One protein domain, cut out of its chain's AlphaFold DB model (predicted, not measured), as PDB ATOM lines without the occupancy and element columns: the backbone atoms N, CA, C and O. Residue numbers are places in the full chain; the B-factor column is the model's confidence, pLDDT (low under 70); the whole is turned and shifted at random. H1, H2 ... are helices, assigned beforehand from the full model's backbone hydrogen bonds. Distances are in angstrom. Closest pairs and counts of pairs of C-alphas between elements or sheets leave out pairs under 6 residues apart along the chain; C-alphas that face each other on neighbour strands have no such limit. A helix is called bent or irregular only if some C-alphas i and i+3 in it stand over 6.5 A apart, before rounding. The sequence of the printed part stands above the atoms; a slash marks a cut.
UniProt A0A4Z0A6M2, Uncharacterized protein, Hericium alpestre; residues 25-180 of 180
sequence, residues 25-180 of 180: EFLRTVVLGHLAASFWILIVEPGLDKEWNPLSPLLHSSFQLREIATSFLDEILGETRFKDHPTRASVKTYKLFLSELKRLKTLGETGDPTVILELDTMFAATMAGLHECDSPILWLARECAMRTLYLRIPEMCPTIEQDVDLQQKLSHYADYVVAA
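What this domain is: This is residues 25 to 180 of the 180 residues of an uncharacterized protein of Hericium alpestre (UniProt A0A4Z0A6M2). The model is an elongated bundle of three long helices, H1, H5 and H7, which run the same way but staggered: H1 and H5 spread apart as a V toward their first residues, and H7 starts beside their meeting place and carries the length on to the other end. The short helices H2, H3 and H4 lie at the wide end of the V, H6 runs back near H5 and H7, and H8 folds back from the far end of H7. The printed part has 156 residues with eight named helices, H1 to H8 in order along the chain, and no named strand; its class is all helix. It is only just loose, close to compact, with a radius of gyration of the C-alphas of 18.1 A, and its C-alphas span 59 by 31 by 28 A.

How they stand to each other: Begin with the bundle, three helices grouped together: H1, residues 25 to 44, H5, residues 88 to 110, and H7, residues 136 to 160. H1 touches H5 with residues 42 to 44 alone; the closest C-alphas, of Ile 43 and Lys 105, are 6.0 A apart, and the tilt of 37 degrees is only just steep. The same Ile 43 comes within 5.6 A of Ala 141, C-alpha to C-alpha, where H1 touches H7 at a shallow tilt of 17 degrees, the same way. Look next at Gly 108 and Ala 145, whose C-alphas, 4.2 A apart, are the closest of H5 and H7; these two touch at a shallow tilt of 20 degrees, the same way. Near the first residues of H1 you find H3, residues 63 to 71, which touches residues 27 to 31 of H1 at a steep tilt of 61 degrees, closest at the C-alphas of Arg 28 and Ile 68, 6.3 A. H2, residues 56 to 61, forms a helical hairpin with H3, with the C-alphas of Leu 59 and Arg 66 closest at 4.4 A. H4, residues 73 to 77, touches H5, closest at the C-alphas of Leu 77 and Tyr 94, 7.1 A, and touches H7, closest at those of Ile 76 and Ile 137, 6.8 A. H6, residues 115 to 127, is close to H7 but not clearly touching, with the C-alphas of Ile 116 and Leu 149 closest at 7.3 A. H8, residues 164 to 178, is likewise close to H7 but not clearly touching, with the C-alphas of Ile 160 and Leu 166 closest at 6.9 A; they run opposite ways at a steep tilt of 39 degrees. H8 is apart from H1 and H5. In H1, H2, H3, H4 and H5 every O i to N i+4 pair is within hydrogen-bond range; in H6 it is 7 of 9, in H7 16 of 21 and in H8 10 of 11.

Where its parts are: Find C-alpha 25 at (208.516, 197.785, 225.685); from there H1 runs 28.4 A to C-alpha 44. H5 starts at C-alpha 88, (205.316, 198.263, 250.961), and covers 33.7 A. H6 covers 16.6 A and is only just irregular, with C-alphas 117 and 120 at 6.6 A. H7 covers 33.0 A; it has a kink of 57 degrees near residue 154 and is irregular, with C-alphas 155 and 158 at 8.0 A. H8 covers 21.7 A and ends at C-alpha 178, (227.746, 230.533, 239.131).

The domain as a whole: The two C-alphas farthest apart, those of Phe 63 and Gln 162, are 59.5 A apart. The printed part has no cut and ends at the chain's last residue, 180. The link from H1 to H2, 11 residues, is long. The mean pLDDT of the printed part is 73.7; look for values under 70 at residues 50 to 51, 79 to 91, 111, 113 to 133 and 154 to 180.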
ATOM      1  N   GLU A  25     207.601 196.655 225.894       90.50
ATOM      2  CA  GLU A  25     208.516 197.785 225.685       90.50
ATOM      3  C   GLU A  25     207.797 199.050 225.209       90.50
ATOM      4  O   GLU A  25     208.082 200.144 225.688       90.50
ATOM      5  N   PHE A  26     206.788 198.908 224.345       91.44
ATOM      6  CA  PHE A  26     205.976 200.047 223.925       91.44
ATOM      7  C   PHE A  26     205.208 200.644 225.110       91.44
ATOM      8  O   PHE A  26     205.188 201.860 225.297       91.44
ATOM      9  N   LEU A  27     204.626 199.792 225.959       91.00
ATOM     10  CA  LEU A  27     203.935 200.240 227.168       91.00
ATOM     11  C   LEU A  27     204.888 200.899 228.173       91.00
ATOM     12  O   LEU A  27     204.504 201.890 228.791       91.00
ATOM     13  N   ARG A  28     206.131 200.416 228.300       93.38
ATOM     14  CA  ARG A  28     207.172 201.072 229.110       93.38
ATOM     15  C   ARG A  28     207.447 202.487 228.624       93.38
ATOM     16  O   ARG A  28     207.444 203.403 229.440       93.38
ATOM     17  N   THR A  29     207.615 202.684 227.317       94.12
ATOM     18  CA  THR A  29     207.824 204.019 226.735       94.12
ATOM     19  C   THR A  29     206.637 204.946 226.989       94.12
ATOM     20  O   THR A  29     206.833 206.094 227.380       94.12
ATOM     21  N   VAL A  30     205.407 204.452 226.815       92.94
ATOM     22  CA  VAL A  30     204.189 205.237 227.076       92.94
ATOM     23  C   VAL A  30     204.105 205.654 228.544       92.94
ATOM     24  O   VAL A  30     203.864 206.824 228.838       92.94
ATOM     25  N   VAL A  31     204.340 204.719 229.469       93.44
ATOM     26  CA  VAL A  31     204.331 204.998 230.910       93.44
ATOM     27  C   VAL A  31     205.416 206.006 231.281       93.44
ATOM     28  O   VAL A  31     205.127 206.967 231.989       93.44
ATOM     29  N   LEU A  32     206.639 205.829 230.781       93.19
ATOM     30  CA  LEU A  32     207.744 206.743 231.054       93.19
ATOM     31  C   LEU A  32     207.449 208.156 230.537       93.19
ATOM     32  O   LEU A  32     207.640 209.125 231.268       93.19
ATOM     33  N   GLY A  33     206.928 208.276 229.312       92.81
ATOM     34  CA  GLY A  33     206.532 209.561 228.736       92.81
ATOM     35  C   GLY A  33     205.439 210.256 229.552       92.81
ATOM     36  O   GLY A  33     205.545 211.448 229.835       92.81
ATOM     37  N   HIS A  34     204.428 209.503 230.000       93.00
ATOM     38  CA  HIS A  34     203.385 210.014 230.896       93.00
ATOM     39  C   HIS A  34     203.961 210.509 232.226       93.00
ATOM     40  O   HIS A  34     203.608 211.597 232.683       93.00
ATOM     41  N   LEU A  35     204.847 209.728 232.849       92.75
ATOM     42  CA  LEU A  35     205.459 210.081 234.130       92.75
ATOM     43  C   LEU A  35     206.331 211.328 234.009       92.75
ATOM     44  O   LEU A  35     206.161 212.248 234.804       92.75
ATOM     45  N   ALA A  36     207.192 211.395 232.994       91.38
ATOM     46  CA  ALA A  36     208.038 212.556 232.741       91.38
ATOM     47  C   ALA A  36     207.203 213.833 232.557       91.38
ATOM     48  O   ALA A  36     207.447 214.828 233.240       91.38
ATOM     49  N   ALA A  37     206.167 213.789 231.712       91.12
ATOM     50  CA  ALA A  37     205.272 214.925 231.497       91.12
ATOM     51  C   ALA A  37     204.524 215.323 232.780       91.12
ATOM     52  O   ALA A  37     204.450 216.500 233.127       91.12
ATOM     53  N   SER A  38     204.009 214.338 233.520       91.31
ATOM     54  CA  SER A  38     203.246 214.577 234.748       91.31
ATOM     55  C   SER A  38     204.102 215.179 235.863       91.31
ATOM     56  O   SER A  38     203.639 216.072 236.571       91.31
ATOM     57  N   PHE A  39     205.338 214.703 236.037       91.00
ATOM     58  CA  PHE A  39     206.269 215.269 237.013       91.00
ATOM     59  C   PHE A  39     206.732 216.663 236.612       91.00
ATOM     60  O   PHE A  39     206.785 217.541 237.467       91.00
ATOM     61  N   TRP A  40     206.996 216.893 235.325       89.69
ATOM     62  CA  TRP A  40     207.342 218.220 234.824       89.69
ATOM     63  C   TRP A  40     206.243 219.248 235.103       89.69
ATOM     64  O   TRP A  40     206.517 220.300 235.675       89.69
ATOM     65  N   ILE A  41     204.988 218.912 234.787       88.56
ATOM     66  CA  ILE A  41     203.819 219.746 235.102       88.56
ATOM     67  C   ILE A  41     203.751 220.033 236.606       88.56
ATOM     68  O   ILE A  41     203.551 221.171 237.026       88.56
ATOM     69  N   LEU A  42     203.967 219.011 237.436       86.75
ATOM     70  CA  LEU A  42     203.924 219.176 238.882       86.75
ATOM     71  C   LEU A  42     205.016 220.132 239.397       86.75
ATOM     72  O   LEU A  42     204.740 220.895 240.323       86.75
ATOM     73  N   ILE A  43     206.201 220.124 238.784       87.19
ATOM     74  CA  ILE A  43     207.320 221.008 239.132       87.19
ATOM     75  C   ILE A  43     207.085 222.444 238.649       87.19
ATOM     76  O   ILE A  43     207.359 223.379 239.394       87.19
ATOM     77  N   VAL A  44     206.606 222.626 237.415       84.50
ATOM     78  CA  VAL A  44     206.675 223.922 236.722       84.50
ATOM     79  C   VAL A  44     205.352 224.684 236.696       84.50
ATOM     80  O   VAL A  44     205.369 225.910 236.771       84.50
ATOM     81  N   GLU A  45     204.207 224.009 236.576       83.81
ATOM     82  CA  GLU A  45     202.928 224.712 236.414       83.81
ATOM     83  C   GLU A  45     202.404 225.241 237.754       83.81
ATOM     84  O   GLU A  45     202.130 224.435 238.649       83.81
ATOM     85  N   PRO A  46     202.209 226.560 237.920       75.06
ATOM     86  CA  PRO A  46     201.718 227.111 239.174       75.06
ATOM     87  C   PRO A  46     200.250 226.741 239.430       75.06
ATOM     88  O   PRO A  46     199.442 226.677 238.503       75.06
ATOM     89  N   GLY A  47     199.881 226.534 240.696       72.19
ATOM     90  CA  GLY A  47     198.479 226.356 241.104       72.19
ATOM     91  C   GLY A  47     197.876 224.977 240.809       72.19
ATOM     92  O   GLY A  47     196.661 224.801 240.909       72.19
ATOM     93  N   LEU A  48     198.704 223.987 240.462       72.62
ATOM     94  CA  LEU A  48     198.255 222.600 240.321       72.62
ATOM     95  C   LEU A  48     197.784 222.030 241.673       72.62
ATOM     96  O   LEU A  48     198.388 222.293 242.713       72.62
ATOM     97  N   ASP A  49     196.738 221.203 241.640       70.56
ATOM     98  CA  ASP A  49     196.079 220.641 242.822       70.56
ATOM     99  C   ASP A  49     197.049 219.910 243.781       70.56
ATOM    100  O   ASP A  49     197.890 219.094 243.376       70.56
ATOM    101  N   LYS A  50     196.864 220.142 245.088       62.78
ATOM    102  CA  LYS A  50     197.552 219.444 246.182       62.78
ATOM    103  C   LYS A  50     197.301 217.938 246.163       62.78
ATOM    104  O   LYS A  50     198.079 217.203 246.769       62.78
ATOM    105  N   GLU A  51     196.277 217.451 245.470       68.56
ATOM    106  CA  GLU A  51     195.964 216.022 245.362       68.56
ATOM    107  C   GLU A  51     196.605 215.327 244.151       68.56
ATOM    108  O   GLU A  51     196.564 214.098 244.053       68.56
ATOM    109  N   TRP A  52     197.292 216.064 243.269       80.75
ATOM    110  CA  TRP A  52     197.848 215.485 242.046       80.75
ATOM    111  C   TRP A  52     198.881 214.382 242.339       80.75
ATOM    112  O   TRP A  52     199.784 214.548 243.169       80.75
ATOM    113  N   ASN A  53     198.731 213.232 241.673       88.75
ATOM    114  CA  ASN A  53     199.590 212.055 241.817       88.75
ATOM    115  C   ASN A  53     199.842 211.408 240.437       88.75
ATOM    116  O   ASN A  53     198.954 210.709 239.939       88.75
ATOM    117  N   PRO A  54     201.051 211.562 239.861       88.81
ATOM    118  CA  PRO A  54     201.411 211.025 238.543       88.81
ATOM    119  C   PRO A  54     201.188 209.518 238.358       88.81
ATOM    120  O   PRO A  54     200.851 209.079 237.258       88.81
ATOM    121  N   LEU A  55     201.333 208.725 239.427       89.62
ATOM    122  CA  LEU A  55     201.154 207.271 239.378       89.62
ATOM    123  C   LEU A  55     199.691 206.837 239.463       89.62
ATOM    124  O   LEU A  55     199.365 205.751 238.988       89.62
ATOM    125  N   SER A  56     198.805 207.644 240.054       89.81
ATOM    126  CA  SER A  56     197.418 207.234 240.322       89.81
ATOM    127  C   SER A  56     196.693 206.726 239.062       89.81
ATOM    128  O   SER A  56     196.208 205.590 239.085       89.81
ATOM    129  N   PRO A  57     196.705 207.447 237.920       89.81
ATOM    130  CA  PRO A  57     196.056 206.963 236.702       89.81
ATOM    131  C   PRO A  57     196.592 205.602 236.239       89.81
ATOM    132  O   PRO A  57     195.820 204.733 235.839       89.81
ATOM    133  N   LEU A  58     197.903 205.373 236.347       91.12
ATOM    134  CA  LEU A  58     198.554 204.142 235.894       91.12
ATOM    135  C   LEU A  58     198.221 202.947 236.793       91.12
ATOM    136  O   LEU A  58     197.902 201.866 236.297       91.12
ATOM    137  N   LEU A  59     198.227 203.152 238.114       88.94
ATOM    138  CA  LEU A  59     197.929 202.108 239.099       88.94
ATOM    139  C   LEU A  59     196.470 201.624 239.028       88.94
ATOM    140  O   LEU A  59     196.182 200.479 239.401       88.94
ATOM    141  N   HIS A  60     195.564 202.478 238.543       88.25
ATOM    142  CA  HIS A  60     194.128 202.208 238.441       88.25
ATOM    143  C   HIS A  60     193.644 201.835 237.029       88.25
ATOM    144  O   HIS A  60     192.500 201.409 236.897       88.25
ATOM    145  N   SER A  61     194.489 201.927 235.997       88.81
ATOM    146  CA  SER A  61     194.083 201.642 234.610       88.81
ATOM    147  C   SER A  61     194.070 200.149 234.265       88.81
ATOM    148  O   SER A  61     193.076 199.634 233.759       88.81
ATOM    149  N   SER A  62     195.172 199.432 234.504       89.94
ATOM    150  CA  SER A  62     195.281 197.997 234.206       89.94
ATOM    151  C   SER A  62     196.378 197.332 235.036       89.94
ATOM    152  O   SER A  62     197.246 198.003 235.592       89.94
ATOM    153  N   PHE A  63     196.355 195.998 235.113       88.62
ATOM    154  CA  PHE A  63     197.395 195.234 235.810       88.62
ATOM    155  C   PHE A  63     198.784 195.456 235.189       88.62
ATOM    156  O   PHE A  63     199.733 195.749 235.906       88.62
ATOM    157  N   GLN A  64     198.882 195.417 233.857       88.88
ATOM    158  CA  GLN A  64     200.150 195.591 233.145       88.88
ATOM    159  C   GLN A  64     200.729 197.004 233.322       88.88
ATOM    160  O   GLN A  64     201.926 197.158 233.543       88.88
ATOM    161  N   LEU A  65     199.885 198.044 233.274       90.12
ATOM    162  CA  LEU A  65     200.332 199.419 233.530       90.12
ATOM    163  C   LEU A  65     200.762 199.612 234.981       90.12
ATOM    164  O   LEU A  65     201.740 200.311 235.229       90.12
ATOM    165  N   ARG A  66     200.069 198.970 235.929       89.81
ATOM    166  CA  ARG A  66     200.462 198.980 237.337       89.81
ATOM    167  C   ARG A  66     201.849 198.380 237.521       89.81
ATOM    168  O   ARG A  66     202.675 199.041 238.132       89.81
ATOM    169  N   GLU A  67     202.103 197.182 236.992       88.75
ATOM    170  CA  GLU A  67     203.414 196.527 237.111       88.75
ATOM    171  C   GLU A  67     204.534 197.386 236.520       88.75
ATOM    172  O   GLU A  67     205.546 197.626 237.180       88.75
ATOM    173  N   ILE A  68     204.323 197.916 235.312       90.94
ATOM    174  CA  ILE A  68     205.296 198.786 234.645       90.94
ATOM    175  C   ILE A  68     205.534 200.063 235.459       90.94
ATOM    176  O   ILE A  68     206.682 200.418 235.716       90.94
ATOM    177  N   ALA A  69     204.476 200.738 235.911       90.12
ATOM    178  CA  ALA A  69     204.592 201.962 236.702       90.12
ATOM    179  C   ALA A  69     205.306 201.722 238.036       90.12
ATOM    180  O   ALA A  69     206.134 202.532 238.442       90.12
ATOM    181  N   THR A  70     205.024 200.599 238.703       87.56
ATOM    182  CA  THR A  70     205.739 200.223 239.928       87.56
ATOM    183  C   THR A  70     207.194 199.865 239.665       87.56
ATOM    184  O   THR A  70     208.016 200.102 240.539       87.56
ATOM    185  N   SER A  71     207.526 199.346 238.477       87.94
ATOM    186  CA  SER A  71     208.914 199.029 238.125       87.94
ATOM    187  C   SER A  71     209.802 200.261 237.969       87.94
ATOM    188  O   SER A  71     211.003 200.098 238.048       87.94
ATOM    189  N   PHE A  72     209.215 201.452 237.779       88.25
ATOM    190  CA  PHE A  72     209.936 202.729 237.699       88.25
ATOM    191  C   PHE A  72     210.086 203.446 239.051       88.25
ATOM    192  O   PHE A  72     210.615 204.557 239.108       88.25
ATOM    193  N   LEU A  73     209.536 202.888 240.136       84.50
ATOM    194  CA  LEU A  73     209.554 203.552 241.440       84.50
ATOM    195  C   LEU A  73     210.975 203.739 241.956       84.50
ATOM    196  O   LEU A  73     211.261 204.792 242.513       84.50
ATOM    197  N   ASP A  74     211.847 202.760 241.753       79.44
ATOM    198  CA  ASP A  74     213.222 202.836 242.238       79.44
ATOM    199  C   ASP A  74     213.996 203.927 241.481       79.44
ATOM    200  O   ASP A  74     214.694 204.728 242.094       79.44
ATOM    201  N   GLU A  75     213.786 204.071 240.172       84.50
ATOM    202  CA  GLU A  75     214.389 205.139 239.367       84.50
ATOM    203  C   GLU A  75     213.813 206.525 239.695       84.50
ATOM    204  O   GLU A  75     214.537 207.519 239.683       84.50
ATOM    205  N   ILE A  76     212.514 206.613 240.004       85.56
ATOM    206  CA  ILE A  76     211.867 207.864 240.431       85.56
ATOM    207  C   ILE A  76     212.390 208.304 241.800       85.56
ATOM    208  O   ILE A  76     212.662 209.488 242.015       85.56
ATOM    209  N   LEU A  77     212.488 207.367 242.742       81.31
ATOM    210  CA  LEU A  77     212.885 207.638 244.123       81.31
ATOM    211  C   LEU A  77     214.406 207.782 244.279       81.31
ATOM    212  O   LEU A  77     214.843 208.408 245.243       81.31
ATOM    213  N   GLY A  78     215.188 207.267 243.328       75.38
ATOM    214  CA  GLY A  78     216.642 207.179 243.420       75.38
ATOM    215  C   GLY A  78     217.096 205.971 244.241       75.38
ATOM    216  O   GLY A  78     216.280 205.169 244.702       75.38
ATOM    217  N   GLU A  79     218.410 205.836 244.448       66.69
ATOM    218  CA  GLU A  79     218.994 204.750 245.248       66.69
ATOM    219  C   GLU A  79     218.526 204.803 246.708       66.69
ATOM    220  O   GLU A  79     219.205 205.341 247.576       66.69
ATOM    221  N   THR A  80     217.379 204.197 247.006       58.19
ATOM    222  CA  THR A  80     216.912 204.057 248.384       58.19
ATOM    223  C   THR A  80     217.808 203.055 249.118       58.19
ATOM    224  O   THR A  80     217.862 201.872 248.780       58.19
ATOM    225  N   ARG A  81     218.524 203.489 250.164       52.81
ATOM    226  CA  ARG A  81     219.334 202.569 250.998       52.81
ATOM    227  C   ARG A  81     218.486 201.594 251.830       52.81
ATOM    228  O   ARG A  81     219.037 200.694 252.466       52.81
ATOM    229  N   PHE A  82     217.158 201.710 251.777       49.81
ATOM    230  CA  PHE A  82     216.189 200.807 252.397       49.81
ATOM    231  C   PHE A  82     216.136 199.446 251.682       49.81
ATOM    232  O   PHE A  82     215.190 199.121 250.969       49.81
ATOM    233  N   LYS A  83     217.156 198.614 251.915       48.28
ATOM    234  CA  LYS A  83     217.316 197.280 251.310       48.28
ATOM    235  C   LYS A  83     216.317 196.214 251.780       48.28
ATOM    236  O   LYS A  83     216.345 195.107 251.247       48.28
ATOM    237  N   ASP A  84     215.424 196.516 252.723       45.59
ATOM    238  CA  ASP A  84     214.792 195.438 253.490       45.59
ATOM    239  C   ASP A  84     213.371 195.022 253.079       45.59
ATOM    240  O   ASP A  84     212.984 193.925 253.454       45.59
ATOM    241  N   HIS A  85     212.592 195.761 252.268       42.75
ATOM    242  CA  HIS A  85     211.320 195.218 251.734       42.75
ATOM    243  C   HIS A  85     210.779 195.961 250.485       42.75
ATOM    244  O   HIS A  85     210.325 197.100 250.606       42.75
ATOM    245  N   PRO A  86     210.678 195.314 249.303       52.06
ATOM    246  CA  PRO A  86     210.587 196.017 248.013       52.06
ATOM    247  C   PRO A  86     209.234 196.676 247.660       52.06
ATOM    248  O   PRO A  86     209.198 197.586 246.840       52.06
ATOM    249  N   THR A  87     208.095 196.282 248.247       53.72
ATOM    250  CA  THR A  87     206.771 196.724 247.728       53.72
ATOM    251  C   THR A  87     205.922 197.569 248.672       53.72
ATOM    252  O   THR A  87     205.145 198.403 248.211       53.72
ATOM    253  N   ARG A  88     206.035 197.400 249.996       52.47
ATOM    254  CA  ARG A  88     205.316 198.263 250.961       52.47
ATOM    255  C   ARG A  88     206.137 199.469 251.403       52.47
ATOM    256  O   ARG A  88     205.549 200.515 251.677       52.47
ATOM    257  N   ALA A  89     207.462 199.332 251.461       58.44
ATOM    258  CA  ALA A  89     208.345 200.447 251.780       58.44
ATOM    259  C   ALA A  89     208.311 201.491 250.656       58.44
ATOM    260  O   ALA A  89     208.043 202.654 250.935       58.44
ATOM    261  N   SER A  90     208.413 201.063 249.393       65.50
ATOM    262  CA  SER A  90     208.406 201.938 248.211       65.50
ATOM    263  C   SER A  90     207.152 202.812 248.100       65.50
ATOM    264  O   SER A  90     207.261 204.006 247.843       65.50
ATOM    265  N   VAL A  91     205.957 202.286 248.395       67.94
ATOM    266  CA  VAL A  91     204.713 203.088 248.382       67.94
ATOM    267  C   VAL A  91     204.689 204.139 249.497       67.94
ATOM    268  O   VAL A  91     204.206 205.255 249.289       67.94
ATOM    269  N   LYS A  92     205.190 203.809 250.694       72.19
ATOM    270  CA  LYS A  92     205.287 204.773 251.801       72.19
ATOM    271  C   LYS A  92     206.324 205.853 251.480       72.19
ATOM    272  O   LYS A  92     206.026 207.032 251.652       72.19
ATOM    273  N   THR A  93     207.481 205.457 250.958       77.06
ATOM    274  CA  THR A  93     208.541 206.364 250.499       77.06
ATOM    275  C   THR A  93     208.041 207.268 249.377       77.06
ATOM    276  O   THR A  93     208.264 208.471 249.425       77.06
ATOM    277  N   TYR A  94     207.246 206.742 248.443       82.94
ATOM    278  CA  TYR A  94     206.630 207.534 247.382       82.94
ATOM    279  C   TYR A  94     205.695 208.628 247.905       82.94
ATOM    280  O   TYR A  94     205.687 209.741 247.384       82.94
ATOM    281  N   LYS A  95     204.921 208.358 248.965       81.75
ATOM    282  CA  LYS A  95     204.087 209.398 249.588       81.75
ATOM    283  C   LYS A  95     204.930 210.523 250.188       81.75
ATOM    284  O   LYS A  95     204.564 211.681 250.018       81.75
ATOM    285  N   LEU A  96     206.035 210.181 250.855       79.69
ATOM    286  CA  LEU A  96     206.971 211.163 251.412       79.69
ATOM    287  C   LEU A  96     207.641 211.983 250.301       79.69
ATOM    288  O   LEU A  96     207.667 213.210 250.364       79.69
ATOM    289  N   PHE A  97     208.082 211.311 249.239       85.25
ATOM    290  CA  PHE A  97     208.604 211.942 248.031       85.25
ATOM    291  C   PHE A  97     207.598 212.933 247.423       85.25
ATOM    292  O   PHE A  97     207.940 214.086 247.177       85.25
ATOM    293  N   LEU A  98     206.332 212.535 247.250       86.44
ATOM    294  CA  LEU A  98     205.304 213.432 246.718       86.44
ATOM    295  C   LEU A  98     205.015 214.620 247.635       86.44
ATOM    296  O   LEU A  98     204.763 215.714 247.132       86.44
ATOM    297  N   SER A  99     204.998 214.421 248.957       83.00
ATOM    298  CA  SER A  99     204.804 215.539 249.886       83.00
ATOM    299  C   SER A  99     205.940 216.546 249.791       83.00
ATOM    300  O   SER A  99     205.678 217.746 249.791       83.00
ATOM    301  N   GLU A 100     207.172 216.069 249.633       82.31
ATOM    302  CA  GLU A 100     208.334 216.941 249.515       82.31
ATOM    303  C   GLU A 100     208.343 217.696 248.189       82.31
ATOM    304  O   GLU A 100     208.523 218.911 248.151       82.31
ATOM    305  N   LEU A 101     208.026 217.005 247.099       86.50
ATOM    306  CA  LEU A 101     207.906 217.616 245.785       86.50
ATOM    307  C   LEU A 101     206.842 218.733 245.765       86.50
ATOM    308  O   LEU A 101     207.066 219.814 245.220       86.50
ATOM    309  N   LYS A 102     205.700 218.515 246.431       85.44
ATOM    310  CA  LYS A 102     204.647 219.534 246.600       85.44
ATOM    311  C   LYS A 102     205.086 220.691 247.493       85.44
ATOM    312  O   LYS A 102     204.703 221.834 247.234       85.44
ATOM    313  N   ARG A 103     205.880 220.416 248.530       82.44
ATOM    314  CA  ARG A 103     206.459 221.445 249.401       82.44
ATOM    315  C   ARG A 103     207.391 222.361 248.606       82.44
ATOM    316  O   ARG A 103     207.222 223.573 248.678       82.44
ATOM    317  N   LEU A 104     208.303 221.792 247.811       80.94
ATOM    318  CA  LEU A 104     209.228 222.538 246.942       80.94
ATOM    319  C   LEU A 104     208.490 223.402 245.916       80.94
ATOM    320  O   LEU A 104     208.843 224.560 245.712       80.94
ATOM    321  N   LYS A 105     207.425 222.869 245.316       84.69
ATOM    322  CA  LYS A 105     206.557 223.645 244.428       84.69
ATOM    323  C   LYS A 105     205.922 224.835 245.155       84.69
ATOM    324  O   LYS A 105     206.077 225.970 244.722       84.69
ATOM    325  N   THR A 106     205.245 224.571 246.277       82.44
ATOM    326  CA  THR A 106     204.550 225.603 247.071       82.44
ATOM    327  C   THR A 106     205.514 226.714 247.473       82.44
ATOM    328  O   THR A 106     205.176 227.888 247.418       82.44
ATOM    329  N   LEU A 107     206.731 226.333 247.844       79.44
ATOM    330  CA  LEU A 107     207.812 227.247 248.150       79.44
ATOM    331  C   LEU A 107     208.178 228.144 246.957       79.44
ATOM    332  O   LEU A 107     208.248 229.354 247.119       79.44
ATOM    333  N   GLY A 108     208.420 227.576 245.773       77.12
ATOM    334  CA  GLY A 108     208.702 228.384 244.581       77.12
ATOM    335  C   GLY A 108     207.558 229.356 244.259       77.12
ATOM    336  O   GLY A 108     207.790 230.469 243.791       77.12
ATOM    337  N   GLU A 109     206.321 228.964 244.571       81.81
ATOM    338  CA  GLU A 109     205.130 229.791 244.385       81.81
ATOM    339  C   GLU A 109     204.989 230.920 245.420       81.81
ATOM    340  O   GLU A 109     204.496 231.985 245.034       81.81
ATOM    341  N   THR A 110     205.435 230.747 246.680       78.81
ATOM    342  CA  THR A 110     205.277 231.778 247.735       78.81
ATOM    343  C   THR A 110     205.914 233.100 247.336       78.81
ATOM    344  O   THR A 110     205.379 234.159 247.652       78.81
ATOM    345  N   GLY A 111     207.037 233.042 246.614       68.25
ATOM    346  CA  GLY A 111     207.777 234.226 246.193       68.25
ATOM    347  C   GLY A 111     208.417 235.014 247.315       68.25
ATOM    348  O   GLY A 111     208.825 236.140 247.062       68.25
ATOM    349  N   ASP A 112     208.484 234.452 248.518       70.50
ATOM    350  CA  ASP A 112     209.124 235.096 249.653       70.50
ATOM    351  C   ASP A 112     210.614 234.707 249.682       70.50
ATOM    352  O   ASP A 112     210.946 233.554 249.980       70.50
ATOM    353  N   PRO A 113     211.531 235.636 249.354       64.69
ATOM    354  CA  PRO A 113     212.957 235.347 249.305       64.69
ATOM    355  C   PRO A 113     213.568 235.132 250.695       64.69
ATOM    356  O   PRO A 113     214.648 234.552 250.784       64.69
ATOM    357  N   THR A 114     212.901 235.532 251.786       68.12
ATOM    358  CA  THR A 114     213.390 235.251 253.150       68.12
ATOM    359  C   THR A 114     213.414 233.750 253.437       68.12
ATOM    360  O   THR A 114     214.287 233.258 254.155       68.12
ATOM    361  N   VAL A 115     212.546 232.997 252.754       69.06
ATOM    362  CA  VAL A 115     212.469 231.540 252.857       69.06
ATOM    363  C   VAL A 115     213.701 230.858 252.258       69.06
ATOM    364  O   VAL A 115     214.000 229.736 252.649       69.06
ATOM    365  N   ILE A 116     214.479 231.523 251.387       65.62
ATOM    366  CA  ILE A 116     215.761 230.994 250.876       65.62
ATOM    367  C   ILE A 116     216.717 230.689 252.041       65.62
ATOM    368  O   ILE A 116     217.399 229.667 252.024       65.62
ATOM    369  N   LEU A 117     216.734 231.534 253.079       63.72
ATOM    370  CA  LEU A 117     217.629 231.382 254.233       63.72
ATOM    371  C   LEU A 117     217.219 230.239 255.160       63.72
ATOM    372  O   LEU A 117     218.063 229.568 255.751       63.72
ATOM    373  N   GLU A 118     215.916 230.013 255.276       65.31
ATOM    374  CA  GLU A 118     215.364 228.880 256.013       65.31
ATOM    375  C   GLU A 118     215.383 227.595 255.177       65.31
ATOM    376  O   GLU A 118     215.111 226.508 255.689       65.31
ATOM    377  N   LEU A 119     215.696 227.690 253.880       63.66
ATOM    378  CA  LEU A 119     215.551 226.565 252.982       63.66
ATOM    379  C   LEU A 119     216.604 225.501 253.194       63.66
ATOM    380  O   LEU A 119     216.252 224.329 253.210       63.66
ATOM    381  N   ASP A 120     217.858 225.878 253.404       60.84
ATOM    382  CA  ASP A 120     218.904 224.894 253.671       60.84
ATOM    383  C   ASP A 120     218.664 224.155 254.983       60.84
ATOM    384  O   ASP A 120     218.878 222.947 255.062       60.84
ATOM    385  N   THR A 121     218.163 224.853 256.002       62.38
ATOM    386  CA  THR A 121     217.884 224.264 257.315       62.38
ATOM    387  C   THR A 121     216.629 223.391 257.285       62.38
ATOM    388  O   THR A 121     216.658 222.268 257.790       62.38
ATOM    389  N   MET A 122     215.549 223.833 256.629       60.81
ATOM    390  CA  MET A 122     214.338 223.026 256.433       60.81
ATOM    391  C   MET A 122     214.569 221.837 255.498       60.81
ATOM    392  O   MET A 122     214.027 220.754 255.733       60.81
ATOM    393  N   PHE A 123     215.373 222.019 254.450       58.34
ATOM    394  CA  PHE A 123     215.734 220.955 253.523       58.34
ATOM    395  C   PHE A 123     216.620 219.936 254.225       58.34
ATOM    396  O   PHE A 123     216.289 218.763 254.182       58.34
ATOM    397  N   ALA A 124     217.649 220.351 254.969       57.56
ATOM    398  CA  ALA A 124     218.448 219.435 255.782       57.56
ATOM    399  C   ALA A 124     217.593 218.672 256.810       57.56
ATOM    400  O   ALA A 124     217.792 217.476 256.990       57.56
ATOM    401  N   ALA A 125     216.600 219.311 257.439       59.81
ATOM    402  CA  ALA A 125     215.710 218.657 258.400       59.81
ATOM    403  C   ALA A 125     214.707 217.679 257.755       59.81
ATOM    404  O   ALA A 125     214.421 216.623 258.316       59.81
ATOM    405  N   THR A 126     214.179 217.998 256.571       53.47
ATOM    406  CA  THR A 126     213.198 217.145 255.871       53.47
ATOM    407  C   THR A 126     213.894 216.032 255.098       53.47
ATOM    408  O   THR A 126     213.494 214.867 255.167       53.47
ATOM    409  N   MET A 127     215.019 216.364 254.464       50.25
ATOM    410  CA  MET A 127     215.959 215.394 253.938       50.25
ATOM    411  C   MET A 127     216.582 214.568 255.050       50.25
ATOM    412  O   MET A 127     216.932 213.453 254.752       50.25
ATOM    413  N   ALA A 128     216.658 214.967 256.325       51.31
ATOM    414  CA  ALA A 128     217.080 214.042 257.398       51.31
ATOM    415  C   ALA A 128     216.174 212.803 257.500       51.31
ATOM    416  O   ALA A 128     216.653 211.725 257.847       51.31
ATOM    417  N   GLY A 129     214.895 212.918 257.122       50.28
ATOM    418  CA  GLY A 129     213.980 211.780 256.976       50.28
ATOM    419  C   GLY A 129     214.034 211.077 255.610       50.28
ATOM    420  O   GLY A 129     213.534 209.962 255.482       50.28
ATOM    421  N   LEU A 130     214.639 211.714 254.602       53.28
ATOM    422  CA  LEU A 130     214.796 211.260 253.212       53.28
ATOM    423  C   LEU A 130     216.282 211.186 252.803       53.28
ATOM    424  O   LEU A 130     216.590 211.244 251.615       53.28
ATOM    425  N   HIS A 131     217.210 211.049 253.762       47.00
ATOM    426  CA  HIS A 131     218.654 211.369 253.628       47.00
ATOM    427  C   HIS A 131     219.409 210.332 252.774       47.00
ATOM    428  O   HIS A 131     220.635 210.251 252.767       47.00
ATOM    429  N   GLU A 132     218.627 209.515 252.079       52.16
ATOM    430  CA  GLU A 132     218.954 208.317 251.337       52.16
ATOM    431  C   GLU A 132     218.198 208.257 249.997       52.16
ATOM    432  O   GLU A 132     218.259 207.225 249.351       52.16
ATOM    433  N   CYS A 133     217.457 209.295 249.577       56.50
ATOM    434  CA  CYS A 133     216.827 209.345 248.251       56.50
ATOM    435  C   CYS A 133     217.613 210.280 247.328       56.50
ATOM    436  O   CYS A 133     217.412 211.495 247.356       56.50
ATOM    437  N   ASP A 134     218.463 209.713 246.472       71.88
ATOM    438  CA  ASP A 134     219.106 210.437 245.367       71.88
ATOM    439  C   ASP A 134     218.142 210.580 244.176       71.88
ATOM    440  O   ASP A 134     218.363 210.062 243.081       71.88
ATOM    441  N   SER A 135     216.979 211.187 244.429       83.00
ATOM    442  CA  SER A 135     215.924 211.299 243.424       83.00
ATOM    443  C   SER A 135     216.245 212.425 242.437       83.00
ATOM    444  O   SER A 135     216.238 213.597 242.833       83.00
ATOM    445  N   PRO A 136     216.407 212.129 241.134       84.62
ATOM    446  CA  PRO A 136     216.660 213.163 240.130       84.62
ATOM    447  C   PRO A 136     215.495 214.159 240.012       84.62
ATOM    448  O   PRO A 136     215.698 215.332 239.703       84.62
ATOM    449  N   ILE A 137     214.264 213.719 240.300       88.38
ATOM    450  CA  ILE A 137     213.066 214.564 240.233       88.38
ATOM    451  C   ILE A 137     213.038 215.571 241.391       88.38
ATOM    452  O   ILE A 137     212.685 216.730 241.171       88.38
ATOM    453  N   LEU A 138     213.432 215.168 242.607       85.12
ATOM    454  CA  LEU A 138     213.537 216.106 243.736       85.12
ATOM    455  C   LEU A 138     214.648 217.131 243.513       85.12
ATOM    456  O   LEU A 138     214.438 218.311 243.791       85.12
ATOM    457  N   TRP A 139     215.795 216.704 242.974       83.19
ATOM    458  CA  TRP A 139     216.885 217.613 242.614       83.19
ATOM    459  C   TRP A 139     216.428 218.677 241.617       83.19
ATOM    460  O   TRP A 139     216.590 219.870 241.875       83.19
ATOM    461  N   LEU A 140     215.764 218.261 240.536       86.81
ATOM    462  CA  LEU A 140     215.226 219.185 239.541       86.81
ATOM    463  C   LEU A 140     214.199 220.152 240.150       86.81
ATOM    464  O   LEU A 140     214.247 221.355 239.904       86.81
ATOM    465  N   ALA A 141     213.285 219.646 240.980       86.25
ATOM    466  CA  ALA A 141     212.284 220.479 241.638       86.25
ATOM    467  C   ALA A 141     212.907 221.522 242.573       86.25
ATOM    468  O   ALA A 141     212.452 222.667 242.609       86.25
ATOM    469  N   ARG A 142     213.965 221.143 243.301       82.44
ATOM    470  CA  ARG A 142     214.735 222.055 244.151       82.44
ATOM    471  C   ARG A 142     215.364 223.162 243.319       82.44
ATOM    472  O   ARG A 142     215.214 224.328 243.669       82.44
ATOM    473  N   GLU A 143     216.042 222.818 242.230       83.00
ATOM    474  CA  GLU A 143     216.649 223.817 241.348       83.00
ATOM    475  C   GLU A 143     215.609 224.784 240.778       83.00
ATOM    476  O   GLU A 143     215.825 225.997 240.797       83.00
ATOM    477  N   CYS A 144     214.460 224.274 240.326       85.12
ATOM    478  CA  CYS A 144     213.357 225.101 239.839       85.12
ATOM    479  C   CYS A 144     212.824 226.051 240.919       85.12
ATOM    480  O   CYS A 144     212.664 227.245 240.653       85.12
ATOM    481  N   ALA A 145     212.582 225.554 242.135       82.38
ATOM    482  CA  ALA A 145     212.103 226.376 243.243       82.38
ATOM    483  C   ALA A 145     213.119 227.467 243.611       82.38
ATOM    484  O   ALA A 145     212.758 228.640 243.693       82.38
ATOM    485  N   MET A 146     214.399 227.102 243.737       78.69
ATOM    486  CA  MET A 146     215.480 228.046 244.026       78.69
ATOM    487  C   MET A 146     215.572 229.128 242.954       78.69
ATOM    488  O   MET A 146     215.520 230.312 243.273       78.69
ATOM    489  N   ARG A 147     215.648 228.744 241.673       81.44
ATOM    490  CA  ARG A 147     215.705 229.700 240.556       81.44
ATOM    491  C   ARG A 147     214.504 230.641 240.551       81.44
ATOM    492  O   ARG A 147     214.678 231.832 240.319       81.44
ATOM    493  N   THR A 148     213.309 230.131 240.843       82.38
ATOM    494  CA  THR A 148     212.091 230.952 240.913       82.38
ATOM    495  C   THR A 148     212.180 231.996 242.025       82.38
ATOM    496  O   THR A 148     211.883 233.164 241.787       82.38
ATOM    497  N   LEU A 149     212.644 231.605 243.216       77.81
ATOM    498  CA  LEU A 149     212.851 232.533 244.328       77.81
ATOM    499  C   LEU A 149     213.934 233.576 244.013       77.81
ATOM    500  O   LEU A 149     213.724 234.759 244.265       77.81
ATOM    501  N   TYR A 150     215.051 233.171 243.397       74.38
ATOM    502  CA  TYR A 150     216.115 234.098 242.991       74.38
ATOM    503  C   TYR A 150     215.632 235.156 242.007       74.38
ATOM    504  O   TYR A 150     215.941 236.335 242.169       74.38
ATOM    505  N   LEU A 151     214.856 234.752 240.999       79.88
ATOM    506  CA  LEU A 151     214.316 235.683 240.008       79.88
ATOM    507  C   LEU A 151     213.372 236.725 240.626       79.88
ATOM    508  O   LEU A 151     213.202 237.788 240.039       79.88
ATOM    509  N   ARG A 152     212.807 236.455 241.811       74.88
ATOM    510  CA  ARG A 152     211.928 237.380 242.544       74.88
ATOM    511  C   ARG A 152     212.659 238.312 243.513       74.88
ATOM    512  O   ARG A 152     212.078 239.299 243.951       74.88
ATOM    513  N   ILE A 153     213.937 238.074 243.820       71.56
ATOM    514  CA  ILE A 153     214.733 238.963 244.691       71.56
ATOM    515  C   ILE A 153     214.743 240.419 244.189       71.56
ATOM    516  O   ILE A 153     214.502 241.314 245.002       71.56
ATOM    517  N   PRO A 154     214.962 240.705 242.887       68.69
ATOM    518  CA  PRO A 154     214.959 242.081 242.390       68.69
ATOM    519  C   PRO A 154     213.606 242.782 242.550       68.69
ATOM    520  O   PRO A 154     213.559 243.999 242.699       68.69
ATOM    521  N   GLU A 155     212.501 242.032 242.561       67.62
ATOM    522  CA  GLU A 155     211.149 242.568 242.773       67.62
ATOM    523  C   GLU A 155     210.951 243.054 244.223       67.62
ATOM    524  O   GLU A 155     210.094 243.895 244.490       67.62
ATOM    525  N   MET A 156     211.786 242.576 245.152       60.53
ATOM    526  CA  MET A 156     211.782 242.924 246.577       60.53
ATOM    527  C   MET A 156     212.897 243.913 246.971       60.53
ATOM    528  O   MET A 156     212.985 244.305 248.137       60.53
ATOM    529  N   CYS A 157     213.716 244.379 246.014       53.03
ATOM    530  CA  CYS A 157     214.831 245.310 246.242       53.03
ATOM    531  C   CYS A 157     214.519 246.584 247.052       53.03
ATOM    532  O   CYS A 157     215.392 246.960 247.835       53.03
ATOM    533  N   PRO A 158     213.339 247.244 246.978       55.12
ATOM    534  CA  PRO A 158     213.102 248.406 247.843       55.12
ATOM    535  C   PRO A 158     213.097 248.060 249.345       55.12
ATOM    536  O   PRO A 158     213.273 248.953 250.170       55.12
ATOM    537  N   THR A 159     212.933 246.783 249.707       54.72
ATOM    538  CA  THR A 159     212.940 246.286 251.093       54.72
ATOM    539  C   THR A 159     214.305 245.707 251.502       54.72
ATOM    540  O   THR A 159     214.675 245.778 252.670       54.72
ATOM    541  N   ILE A 160     215.075 245.155 250.552       52.91
ATOM    542  CA  ILE A 160     216.344 244.439 250.805       52.91
ATOM    543  C   ILE A 160     217.537 245.386 251.004       52.91
ATOM    544  O   ILE A 160     218.453 245.056 251.749       52.91
ATOM    545  N   GLU A 161     217.535 246.587 250.413       53.16
ATOM    546  CA  GLU A 161     218.595 247.590 250.655       53.16
ATOM    547  C   GLU A 161     218.707 248.022 252.131       53.16
ATOM    548  O   GLU A 161     219.712 248.609 252.529       53.16
ATOM    549  N   GLN A 162     217.702 247.712 252.954       55.84
ATOM    550  CA  GLN A 162     217.695 247.997 254.390       55.84
ATOM    551  C   GLN A 162     218.190 246.821 255.253       55.84
ATOM    552  O   GLN A 162     218.457 247.029 256.437       55.84
ATOM    553  N   ASP A 163     218.352 245.619 254.685       61.91
ATOM    554  CA  ASP A 163     218.776 244.411 255.406       61.91
ATOM    555  C   ASP A 163     220.145 243.910 254.911       61.91
ATOM    556  O   ASP A 163     220.283 243.155 253.942       61.91
ATOM    557  N   VAL A 164     221.184 244.363 255.617       65.69
ATOM    558  CA  VAL A 164     222.598 244.075 255.329       65.69
ATOM    559  C   VAL A 164     222.915 242.575 255.441       65.69
ATOM    560  O   VAL A 164     223.756 242.067 254.698       65.69
ATOM    561  N   ASP A 165     222.231 241.852 256.332       64.94
ATOM    562  CA  ASP A 165     222.470 240.423 256.562       64.94
ATOM    563  C   ASP A 165     221.895 239.582 255.407       64.94
ATOM    564  O   ASP A 165     222.508 238.608 254.958       64.94
ATOM    565  N   LEU A 166     220.759 240.013 254.843       62.19
ATOM    566  CA  LEU A 166     220.168 239.399 253.652       62.19
ATOM    567  C   LEU A 166     221.052 239.595 252.409       62.19
ATOM    568  O   LEU A 166     221.282 238.645 251.660       62.19
ATOM    569  N   GLN A 167     221.603 240.798 252.206       63.72
ATOM    570  CA  GLN A 167     222.507 241.080 251.081       63.72
ATOM    571  C   GLN A 167     223.771 240.212 251.115       63.72
ATOM    572  O   GLN A 167     224.195 239.689 250.082       63.72
ATOM    573  N   GLN A 168     224.359 240.031 252.300       65.25
ATOM    574  CA  GLN A 168     225.591 239.262 252.467       65.25
ATOM    575  C   GLN A 168     225.374 237.752 252.272       65.25
ATOM    576  O   GLN A 168     226.244 237.057 251.750       65.25
ATOM    577  N   LYS A 169     224.195 237.237 252.639       64.81
ATOM    578  CA  LYS A 169     223.818 235.838 252.389       64.81
ATOM    579  C   LYS A 169     223.503 235.577 250.916       64.81
ATOM    580  O   LYS A 169     223.882 234.534 250.391       64.81
ATOM    581  N   LEU A 170     222.858 236.527 250.235       62.97
ATOM    582  CA  LEU A 170     222.546 236.418 248.809       62.97
ATOM    583  C   LEU A 170     223.795 236.468 247.921       62.97
ATOM    584  O   LEU A 170     223.859 235.720 246.946       62.97
ATOM    585  N   SER A 171     224.801 237.282 248.264       65.06
ATOM    586  CA  SER A 171     226.061 237.335 247.509       65.06
ATOM    587  C   SER A 171     226.842 236.021 247.599       65.06
ATOM    588  O   SER A 171     227.235 235.472 246.573       65.06
ATOM    589  N   HIS A 172     226.961 235.451 248.801       62.75
ATOM    590  CA  HIS A 172     227.650 234.177 249.019       62.75
ATOM    591  C   HIS A 172     226.980 233.003 248.279       62.75
ATOM    592  O   HIS A 172     227.630 232.019 247.926       62.75
ATOM    593  N   TYR A 173     225.672 233.098 248.043       56.69
ATOM    594  CA  TYR A 173     224.910 232.088 247.319       56.69
ATOM    595  C   TYR A 173     224.947 232.271 245.797       56.69
ATOM    596  O   TYR A 173     224.975 231.280 245.066       56.69
ATOM    597  N   ALA A 174     224.988 233.516 245.310       57.28
ATOM    598  CA  ALA A 174     225.176 233.808 243.889       57.28
ATOM    599  C   ALA A 174     226.497 233.215 243.369       57.28
ATOM    600  O   ALA A 174     226.516 232.607 242.299       57.28
ATOM    601  N   ASP A 175     227.562 233.287 244.170       54.06
ATOM    602  CA  ASP A 175     228.858 232.682 243.845       54.06
ATOM    603  C   ASP A 175     228.786 231.146 243.749       54.06
ATOM    604  O   ASP A 175     229.465 230.540 242.919       54.06
ATOM    605  N   TYR A 176     227.920 230.504 244.542       51.16
ATOM    606  CA  TYR A 176     227.718 229.051 244.511       51.16
ATOM    607  C   TYR A 176     226.949 228.592 243.262       51.16
ATOM    608  O   TYR A 176     227.251 227.545 242.696       51.16
ATOM    609  N   VAL A 177     225.967 229.380 242.810       48.12
ATOM    610  CA  VAL A 177     225.163 229.079 241.612       48.12
ATOM    611  C   VAL A 177     225.952 229.311 240.320       48.12
ATOM    612  O   VAL A 177     225.713 228.621 239.337       48.12
ATOM    613  N   VAL A 178     226.894 230.259 240.305       46.41
ATOM    614  CA  VAL A 178     227.746 230.533 239.131       46.41
ATOM    615  C   VAL A 178     228.877 229.504 238.979       46.41
ATOM    616  O   VAL A 178     229.403 229.328 237.881       46.41
ATOM    617  N   ALA A 179     229.253 228.819 240.061       42.81
ATOM    618  CA  ALA A 179     230.326 227.825 240.070       42.81
ATOM    619  C   ALA A 179     229.879 226.383 239.740       42.81
ATOM    620  O   ALA A 179     230.746 225.524 239.560       42.81
ATOM    621  N   ALA A 180     228.568 226.118 239.680       38.59
ATOM    622  CA  ALA A 180     227.969 224.818 239.352       38.59
ATOM    623  C   ALA A 180     227.482 224.773 237.895       38.59
ATOM    624  O   ALA A 180     227.677 223.717 237.252       38.59
TER     625      ALA A 180